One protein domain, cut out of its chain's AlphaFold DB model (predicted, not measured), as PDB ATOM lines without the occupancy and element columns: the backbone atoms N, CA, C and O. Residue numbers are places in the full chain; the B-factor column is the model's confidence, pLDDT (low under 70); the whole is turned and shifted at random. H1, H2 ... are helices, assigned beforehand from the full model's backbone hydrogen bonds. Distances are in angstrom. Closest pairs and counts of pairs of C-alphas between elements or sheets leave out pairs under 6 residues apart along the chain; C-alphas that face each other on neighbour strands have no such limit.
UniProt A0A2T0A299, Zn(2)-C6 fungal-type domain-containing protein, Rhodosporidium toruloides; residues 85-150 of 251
ATOM      1  N   LEU A  85     -75.172  33.625  -0.354       56.44
ATOM      2  CA  LEU A  85     -73.758  33.591  -0.727       56.44
ATOM      3  C   LEU A  85     -73.569  32.870  -2.065       56.44
ATOM      4  O   LEU A  85     -72.899  33.401  -2.945       56.44
ATOM      5  N   ALA A  86     -74.274  31.751  -2.272       68.69
ATOM      6  CA  ALA A  86     -74.255  31.031  -3.544       68.69
ATOM      7  C   ALA A  86     -74.755  31.881  -4.726       68.69
ATOM      8  O   ALA A  86     -74.268  31.724  -5.842       68.69
ATOM      9  N   LEU A  87     -75.708  32.796  -4.497       67.75
ATOM     10  CA  LEU A  87     -76.218  33.688  -5.540       67.75
ATOM     11  C   LEU A  87     -75.224  34.799  -5.899       67.75
ATOM     12  O   LEU A  87     -75.045  35.072  -7.080       67.75
ATOM     13  N   GLU A  88     -74.559  35.420  -4.918       68.75
ATOM     14  CA  GLU A  88     -73.530  36.439  -5.195       68.75
ATOM     15  C   GLU A  88     -72.295  35.844  -5.888       68.75
ATOM     16  O   GLU A  88     -71.701  36.476  -6.767       68.75
ATOM     17  N   GLU A  89     -71.929  34.612  -5.539       74.19
ATOM     18  CA  GLU A  89     -70.831  33.890  -6.179       74.19
ATOM     19  C   GLU A  89     -71.188  33.487  -7.617       74.19
ATOM     20  O   GLU A  89     -70.392  33.707  -8.533       74.19
ATOM     21  N   LEU A  90     -72.424  33.022  -7.853       73.06
ATOM     22  CA  LEU A  90     -72.945  32.812  -9.208       73.06
ATOM     23  C   LEU A  90     -72.949  34.113 -10.017       73.06
ATOM     24  O   LEU A  90     -72.589  34.122 -11.190       73.06
ATOM     25  N   ASP A  91     -73.378  35.217  -9.412       72.50
ATOM     26  CA  ASP A  91     -73.422  36.535 -10.043       72.50
ATOM     27  C   ASP A  91     -72.045  37.009 -10.494       72.50
ATOM     28  O   ASP A  91     -71.899  37.510 -11.613       72.50
ATOM     29  N   SER A  92     -71.040  36.762  -9.661       73.75
ATOM     30  CA  SER A  92     -69.650  37.096  -9.946       73.75
ATOM     31  C   SER A  92     -69.062  36.189 -11.037       73.75
ATOM     32  O   SER A  92     -68.435  36.685 -11.974       73.75
ATOM     33  N   ALA A  93     -69.318  34.875 -10.973       75.69
ATOM     34  CA  ALA A  93     -68.809  33.901 -11.941       75.69
ATOM     35  C   ALA A  93     -69.436  34.072 -13.337       75.69
ATOM     36  O   ALA A  93     -68.722  34.171 -14.336       75.69
ATOM     37  N   PHE A  94     -70.767  34.194 -13.413       73.12
ATOM     38  CA  PHE A  94     -71.478  34.346 -14.686       73.12
ATOM     39  C   PHE A  94     -71.226  35.704 -15.346       73.12
ATOM     40  O   PHE A  94     -71.188  35.782 -16.573       73.12
ATOM     41  N   GLY A  95     -71.067  36.781 -14.565       73.75
ATOM     42  CA  GLY A  95     -70.809  38.114 -15.116       73.75
ATOM     43  C   GLY A  95     -69.509  38.164 -15.922       73.75
ATOM     44  O   GLY A  95     -69.480  38.707 -17.028       73.75
ATOM     45  N   PHE A  96     -68.451  37.542 -15.402       74.25
ATOM     46  CA  PHE A  96     -67.136  37.540 -16.037       74.25
ATOM     47  C   PHE A  96     -67.072  36.662 -17.291       74.25
ATOM     48  O   PHE A  96     -66.473  37.063 -18.292       74.25
ATOM     49  N   GLU A  97     -67.691  35.480 -17.259       79.06
ATOM     50  CA  GLU A  97     -67.723  34.566 -18.406       79.06
ATOM     51  C   GLU A  97     -68.506  35.176 -19.573       79.06
ATOM     52  O   GLU A  97     -68.044  35.161 -20.715       79.06
ATOM     53  N   LEU A  98     -69.637  35.824 -19.270       74.81
ATOM     54  CA  LEU A  98     -70.424  36.530 -20.271       74.81
ATOM     55  C   LEU A  98     -69.618  37.673 -20.898       74.81
ATOM     56  O   LEU A  98     -69.523  37.751 -22.116       74.81
ATOM     57  N   LEU A  99     -68.982  38.525 -20.088       74.50
ATOM     58  CA  LEU A  99     -68.128  39.608 -20.591       74.50
ATOM     59  C   LEU A  99     -66.963  39.077 -21.440       74.50
ATOM     60  O   LEU A  99     -66.629  39.679 -22.455       74.50
ATOM     61  N   SER A 100     -66.390  37.932 -21.070       75.88
ATOM     62  CA  SER A 100     -65.296  37.301 -21.820       75.88
ATOM     63  C   SER A 100     -65.742  36.742 -23.175       75.88
ATOM     64  O   SER A 100     -64.953  36.752 -24.114       75.88
ATOM     65  N   LEU A 101     -66.998  36.298 -23.303       73.00
ATOM     66  CA  LEU A 101     -67.582  35.875 -24.583       73.00
ATOM     67  C   LEU A 101     -67.764  37.047 -25.562       73.00
ATOM     68  O   LEU A 101     -67.672  36.847 -26.772       73.00
ATOM     69  N   TYR A 102     -68.020  38.257 -25.050       68.38
ATOM     70  CA  TYR A 102     -68.216  39.453 -25.880       68.38
ATOM     71  C   TYR A 102     -66.915  40.206 -26.185       68.38
ATOM     72  O   TYR A 102     -66.819  40.833 -27.240       68.38
ATOM     73  N   ASP A 103     -65.910  40.097 -25.315       69.25
ATOM     74  CA  ASP A 103     -64.576  40.697 -25.466       69.25
ATOM     75  C   ASP A 103     -63.651  39.853 -26.361       69.25
ATOM     76  O   ASP A 103     -62.480  39.635 -26.054       69.25
ATOM     77  N   GLY A 104     -64.210  39.302 -27.447       64.25
ATOM     78  CA  GLY A 104     -63.478  38.467 -28.392       64.25
ATOM     79  C   GLY A 104     -62.177  39.150 -28.806       64.25
ATOM     80  O   GLY A 104     -62.194  40.296 -29.250       64.25
ATOM     81  N   VAL A 105     -61.065  38.425 -28.666       58.03
ATOM     82  CA  VAL A 105     -59.677  38.908 -28.818       58.03
ATOM     83  C   VAL A 105     -59.423  39.606 -30.169       58.03
ATOM     84  O   VAL A 105     -58.514  40.420 -30.291       58.03
ATOM     85  N   ASP A 106     -60.287  39.358 -31.156       61.72
ATOM     86  CA  ASP A 106     -60.201  39.893 -32.517       61.72
ATOM     87  C   ASP A 106     -61.213  41.020 -32.818       61.72
ATOM     88  O   ASP A 106     -61.425  41.377 -33.979       61.72
ATOM     89  N   GLY A 107     -61.937  41.532 -31.813       57.00
ATOM     90  CA  GLY A 107     -63.009  42.528 -31.986       57.00
ATOM     91  C   GLY A 107     -64.242  42.011 -32.742       57.00
ATOM     92  O   GLY A 107     -65.193  42.751 -32.992       57.00
ATOM     93  N   ARG A 108     -64.255  40.724 -33.107       54.66
ATOM     94  CA  ARG A 108     -65.381  40.031 -33.736       54.66
ATOM     95  C   ARG A 108     -66.108  39.229 -32.669       54.66
ATOM     96  O   ARG A 108     -65.797  38.066 -32.436       54.66
ATOM     97  N   SER A 109     -67.058  39.876 -32.001       56.09
ATOM     98  CA  SER A 109     -67.964  39.208 -31.066       56.09
ATOM     99  C   SER A 109     -68.639  38.024 -31.775       56.09
ATOM    100  O   SER A 109     -69.316  38.203 -32.786       56.09
ATOM    101  N   SER A 110     -68.432  36.805 -31.276       55.94
ATOM    102  CA  SER A 110     -69.006  35.568 -31.829       55.94
ATOM    103  C   SER A 110     -70.488  35.387 -31.470       55.94
ATOM    104  O   SER A 110     -71.148  34.462 -31.947       55.94
ATOM    105  N   ALA A 111     -71.038  36.294 -30.661       57.62
ATOM    106  CA  ALA A 111     -72.456  36.356 -30.363       57.62
ATOM    107  C   ALA A 111     -73.246  36.847 -31.591       57.62
ATOM    108  O   ALA A 111     -73.137  37.993 -32.013       57.62
ATOM    109  N   LEU A 112     -74.090  35.964 -32.133       53.12
ATOM    110  CA  LEU A 112     -74.952  36.155 -33.313       53.12
ATOM    111  C   LEU A 112     -76.024  37.257 -33.180       53.12
ATOM    112  O   LEU A 112     -76.906  37.357 -34.034       53.12
ATOM    113  N   TYR A 113     -75.988  38.065 -32.121       57.31
ATOM    114  CA  TYR A 113     -76.954  39.127 -31.881       57.31
ATOM    115  C   TYR A 113     -76.241  40.471 -31.752       57.31
ATOM    116  O   TYR A 113     -75.405  40.619 -30.859       57.31
ATOM    117  N   PRO A 114     -76.589  41.469 -32.587       56.84
ATOM    118  CA  PRO A 114     -76.162  42.840 -32.372       56.84
ATOM    119  C   PRO A 114     -76.867  43.345 -31.114       56.84
ATOM    120  O   PRO A 114     -77.995  43.841 -31.158       56.84
ATOM    121  N   LEU A 115     -76.229  43.153 -29.964       58.47
ATOM    122  CA  LEU A 115     -76.614  43.876 -28.767       58.47
ATOM    123  C   LEU A 115     -76.366  45.374 -29.008       58.47
ATOM    124  O   LEU A 115     -75.522  45.732 -29.838       58.47
ATOM    125  N   PRO A 116     -77.142  46.258 -28.352       58.81
ATOM    126  CA  PRO A 116     -76.948  47.701 -28.451       58.81
ATOM    127  C   PRO A 116     -75.474  48.059 -28.254       58.81
ATOM    128  O   PRO A 116     -74.774  47.360 -27.528       58.81
ATOM    129  N   ILE A 117     -75.049  49.134 -28.930       62.06
ATOM    130  CA  ILE A 117     -73.685  49.682 -29.043       62.06
ATOM    131  C   ILE A 117     -73.129  50.024 -27.653       62.06
ATOM    132  O   ILE A 117     -73.009  51.184 -27.262       62.06
ATOM    133  N   TRP A 118     -72.858  49.007 -26.856       74.12
ATOM    134  CA  TRP A 118     -72.246  49.136 -25.559       74.12
ATOM    135  C   TRP A 118     -70.780  48.803 -25.701       74.12
ATOM    136  O   TRP A 118     -70.389  47.812 -26.314       74.12
ATOM    137  N   ASP A 119     -69.966  49.670 -25.115       83.38
ATOM    138  CA  ASP A 119     -68.545  49.437 -24.978       83.38
ATOM    139  C   ASP A 119     -68.321  48.408 -23.862       83.38
ATOM    140  O   ASP A 119     -68.163  48.735 -22.680       83.38
ATOM    141  N   TYR A 120     -68.366  47.133 -24.250       81.19
ATOM    142  CA  TYR A 120     -68.149  46.002 -23.352       81.19
ATOM    143  C   TYR A 120     -66.767  46.037 -22.696       81.19
ATOM    144  O   TYR A 120     -66.636  45.588 -21.558       81.19
ATOM    145  N   SER A 121     -65.763  46.626 -23.353       82.00
ATOM    146  CA  SER A 121     -64.411  46.757 -22.800       82.00
ATOM    147  C   SER A 121     -64.381  47.736 -21.618       82.00
ATOM    148  O   SER A 121     -63.815  47.446 -20.556       82.00
ATOM    149  N   SER A 122     -65.100  48.857 -21.742       89.69
ATOM    150  CA  SER A 122     -65.292  49.834 -20.666       89.69
ATOM    151  C   SER A 122     -66.133  49.266 -19.518       89.69
ATOM    152  O   SER A 122     -65.801  49.448 -18.343       89.69
ATOM    153  N   LEU A 123     -67.198  48.515 -19.826       88.94
ATOM    154  CA  LEU A 123     -68.006  47.824 -18.813       88.94
ATOM    155  C   LEU A 123     -67.186  46.765 -18.054       88.94
ATOM    156  O   LEU A 123     -67.249  46.710 -16.826       88.94
ATOM    157  N   ARG A 124     -66.370  45.975 -18.763       86.62
ATOM    158  CA  ARG A 124     -65.469  44.971 -18.178       86.62
ATOM    159  C   ARG A 124     -64.449  45.612 -17.243       86.62
ATOM    160  O   ARG A 124     -64.290  45.151 -16.116       86.62
ATOM    161  N   SER A 125     -63.808  46.692 -17.685       91.25
ATOM    162  CA  SER A 125     -62.821  47.423 -16.881       91.25
ATOM    163  C   SER A 125     -63.443  47.962 -15.591       91.25
ATOM    164  O   SER A 125     -62.887  47.790 -14.507       91.25
ATOM    165  N   ARG A 126     -64.646  48.550 -15.673       93.31
ATOM    166  CA  ARG A 126     -65.381  49.038 -14.494       93.31
ATOM    167  C   ARG A 126     -65.792  47.908 -13.553       93.31
ATOM    168  O   ARG A 126     -65.677  48.069 -12.341       93.31
ATOM    169  N   PHE A 127     -66.203  46.757 -14.083       91.38
ATOM    170  CA  PHE A 127     -66.540  45.587 -13.267       91.38
ATOM    171  C   PHE A 127     -65.321  45.021 -12.527       91.38
ATOM    172  O   PHE A 127     -65.411  44.713 -11.340       91.38
ATOM    173  N   GLN A 128     -64.164  44.959 -13.190       91.19
ATOM    174  CA  GLN A 128     -62.903  44.556 -12.560       91.19
ATOM    175  C   GLN A 128     -62.463  45.551 -11.478       91.19
ATOM    176  O   GLN A 128     -62.059  45.136 -10.392       91.19
ATOM    177  N   HIS A 129     -62.591  46.858 -11.730       92.50
ATOM    178  CA  HIS A 129     -62.310  47.891 -10.728       92.50
ATOM    179  C   HIS A 129     -63.246  47.823  -9.514       92.50
ATOM    180  O   HIS A 129     -62.815  48.123  -8.403       92.50
ATOM    181  N   ALA A 130     -64.486  47.377  -9.712       92.12
ATOM    182  CA  ALA A 130     -65.472  47.103  -8.667       92.12
ATOM    183  C   ALA A 130     -65.263  45.736  -7.970       92.12
ATOM    184  O   ALA A 130     -66.186  45.177  -7.380       92.12
ATOM    185  N   GLY A 131     -64.077  45.128  -8.108       92.06
ATOM    186  CA  GLY A 131     -63.749  43.849  -7.479       92.06
ATOM    187  C   GLY A 131     -64.634  42.685  -7.934       92.06
ATOM    188  O   GLY A 131     -64.836  41.747  -7.168       92.06
ATOM    189  N   ASN A 132     -65.181  42.748  -9.154       88.38
ATOM    190  CA  ASN A 132     -66.163  41.800  -9.694       88.38
ATOM    191  C   ASN A 132     -67.489  41.749  -8.911       88.38
ATOM    192  O   ASN A 132     -68.186  40.735  -8.930       88.38
ATOM    193  N   ARG A 133     -67.867  42.834  -8.223       84.62
ATOM    194  CA  ARG A 133     -69.115  42.911  -7.449       84.62
ATOM    195  C   ARG A 133     -70.147  43.751  -8.195       84.62
ATOM    196  O   ARG A 133     -69.980  44.955  -8.365       84.62
ATOM    197  N   LEU A 134     -71.263  43.137  -8.605       85.44
ATOM    198  CA  LEU A 134     -72.338  43.837  -9.331       85.44
ATOM    199  C   LEU A 134     -72.903  45.025  -8.543       85.44
ATOM    200  O   LEU A 134     -73.215  46.059  -9.120       85.44
ATOM    201  N   CYS A 135     -73.015  44.898  -7.222       89.19
ATOM    202  CA  CYS A 135     -73.567  45.940  -6.360       89.19
ATOM    203  C   CYS A 135     -72.684  47.195  -6.242       89.19
ATOM    204  O   CYS A 135     -73.181  48.235  -5.814       89.19
ATOM    205  N   GLU A 136     -71.408  47.112  -6.630       92.50
ATOM    206  CA  GLU A 136     -70.458  48.232  -6.619       92.50
ATOM    207  C   GLU A 136     -70.420  49.000  -7.952       92.50
ATOM    208  O   GLU A 136     -69.846  50.085  -8.027       92.50
ATOM    209  N   LEU A 137     -71.073  48.479  -8.996       92.44
ATOM    210  CA  LEU A 137     -71.231  49.165 -10.279       92.44
ATOM    211  C   LEU A 137     -72.311  50.254 -10.236       92.44
ATOM    212  O   LEU A 137     -73.181  50.259  -9.360       92.44
ATOM    213  N   SER A 138     -72.306  51.152 -11.229       94.19
ATOM    214  CA  SER A 138     -73.408  52.105 -11.418       94.19
ATOM    215  C   SER A 138     -74.724  51.363 -11.697       94.19
ATOM    216  O   SER A 138     -74.729  50.229 -12.180       94.19
ATOM    217  N   LYS A 139     -75.865  51.994 -11.403       90.94
ATOM    218  CA  LYS A 139     -77.181  51.371 -11.631       90.94
ATOM    219  C   LYS A 139     -77.415  51.056 -13.107       90.94
ATOM    220  O   LYS A 139     -78.041  50.051 -13.425       90.94
ATOM    221  N   GLU A 140     -76.907  51.903 -13.992       89.62
ATOM    222  CA  GLU A 140     -76.986  51.735 -15.439       89.62
ATOM    223  C   GLU A 140     -76.229  50.470 -15.871       89.62
ATOM    224  O   GLU A 140     -76.799  49.613 -16.543       89.62
ATOM    225  N   ASP A 141     -74.998  50.294 -15.386       90.25
ATOM    226  CA  ASP A 141     -74.167  49.119 -15.671       90.25
ATOM    227  C   ASP A 141     -74.762  47.825 -15.096       90.25
ATOM    228  O   ASP A 141     -74.722  46.771 -15.736       90.25
ATOM    229  N   GLN A 142     -75.359  47.906 -13.900       88.81
ATOM    230  CA  GLN A 142     -76.075  46.787 -13.283       88.81
ATOM    231  C   GLN A 142     -77.227  46.310 -14.175       88.81
ATOM    232  O   GLN A 142     -77.369  45.108 -14.411       88.81
ATOM    233  N   VAL A 143     -78.026  47.240 -14.710       84.75
ATOM    234  CA  VAL A 143     -79.140  46.919 -15.616       84.75
ATOM    235  C   VAL A 143     -78.626  46.325 -16.927       84.75
ATOM    236  O   VAL A 143     -79.192  45.339 -17.405       84.75
ATOM    237  N   SER A 144     -77.535  46.854 -17.486       84.12
ATOM    238  CA  SER A 144     -76.919  46.317 -18.705       84.12
ATOM    239  C   SER A 144     -76.470  44.864 -18.535       84.12
ATOM    240  O   SER A 144     -76.841  44.008 -19.343       84.12
ATOM    241  N   LEU A 145     -75.755  44.542 -17.453       81.38
ATOM    242  CA  LEU A 145     -75.319  43.167 -17.164       81.38
ATOM    243  C   LEU A 145     -76.503  42.232 -16.883       81.38
ATOM    244  O   LEU A 145     -76.510  41.074 -17.306       81.38
ATOM    245  N   GLN A 146     -77.547  42.734 -16.223       81.75
ATOM    246  CA  GLN A 146     -78.747  41.953 -15.928       81.75
ATOM    247  C   GLN A 146     -79.609  41.683 -17.173       81.75
ATOM    248  O   GLN A 146     -80.223  40.615 -17.280       81.75
ATOM    249  N   SER A 147     -79.619  42.608 -18.137       76.62
ATOM    250  CA  SER A 147     -80.253  42.420 -19.445       76.62
ATOM    251  C   SER A 147     -79.505  41.378 -20.278       76.62
ATOM    252  O   SER A 147     -80.144  40.502 -20.862       76.62
ATOM    253  N   CYS A 148     -78.169  41.388 -20.242       70.19
ATOM    254  CA  CYS A 148     -77.348  40.382 -20.919       70.19
ATOM    255  C   CYS A 148     -77.511  38.973 -20.310       70.19
ATOM    256  O   CYS A 148     -77.368  37.979 -21.015       70.19
ATOM    257  N   ARG A 149     -77.883  38.873 -19.025       68.75
ATOM    258  CA  ARG A 149     -78.269  37.606 -18.373       68.75
ATOM    259  C   ARG A 149     -79.628  37.060 -18.809       68.75
ATOM    260  O   ARG A 149     -79.860  35.861 -18.688       68.75
ATOM    261  N   ASN A 150     -80.534  37.910 -19.297       60.97
ATOM    262  CA  ASN A 150     -81.888  37.519 -19.701       60.97
ATOM    263  C   ASN A 150     -82.201  37.939 -21.148       60.97
ATOM    264  O   ASN A 150     -83.171  38.670 -21.369       60.97
TER     265      ASN A 150
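AT A GLANCE: This is residues 85 to 150 of the 251 residues of the protein "Zn(2)-C6 fungal-type domain-containing protein" of Rhodosporidium toruloides (UniProt A0A2T0A299). The picture is a helical hairpin of a long helix, H1, and a shorter one, H2, which are joined at one end by a wide loop of residues 103 to 119; a third helix, H3, crosses one side of this pair, from near H2 to near H1. H1 runs along the longest axis. The printed part has 66 residues, with three named helices in the order H1, H2, H3 and no named strand; the class is all helix. The whole is compact, with a radius of gyration of the C-alphas of 11.6 A, and its outline is elongated, spanning 34 by 21 by 21 A.

IN THESE COORDINATES: Find C-alpha 85 at (-73.758, 33.591, -0.727); from there H1, residues 85 to 102, runs 26.4 A to C-alpha 102 at (-68.216, 39.453, -25.880). Next look for H2, residues 120 to 129, 14.0 A long. H3, residues 139 to 149, runs 15.4 A to C-alpha 149 at (-78.269, 37.606, -18.373).

HOW THE PARTS SIT: Start with the hairpin: H1 touches H2 with residues 96 to 102 alone, and their closest C-alphas, of Leu 99 and Arg 124, are 6.5 A apart. They run opposite ways at a steep tilt of 36 degrees, only just past shallow. Now turn to H3, which is close to H1 but not clearly touching it: their closest C-alphas, of Gly 95 and Leu 145, are 7.1 A apart, and their lines are about perpendicular, at 79 degrees. H3 is also close to H2 but not clearly touching, with closest C-alphas, of Leu 123 and Asp 141, 7.0 A apart, at a steep tilt of 65 degrees, opposite ways. In H2 and H3 every O i to N i+4 pair is within hydrogen-bond range; in H1 13 of 14 are.

THE WHOLE: The two C-alphas farthest apart are those of Leu 85 and Asp 106, at 35.1 A. The printed part has no cut. The link from H1 to H2 is long, with 17 residues; that from H2 to H3 is short, with 9. In the B-factor column you will find low confidence, under 70, at residues 85 to 88, 102 to 117 and 149 to 150; the mean pLDDT of the printed part is 75.8.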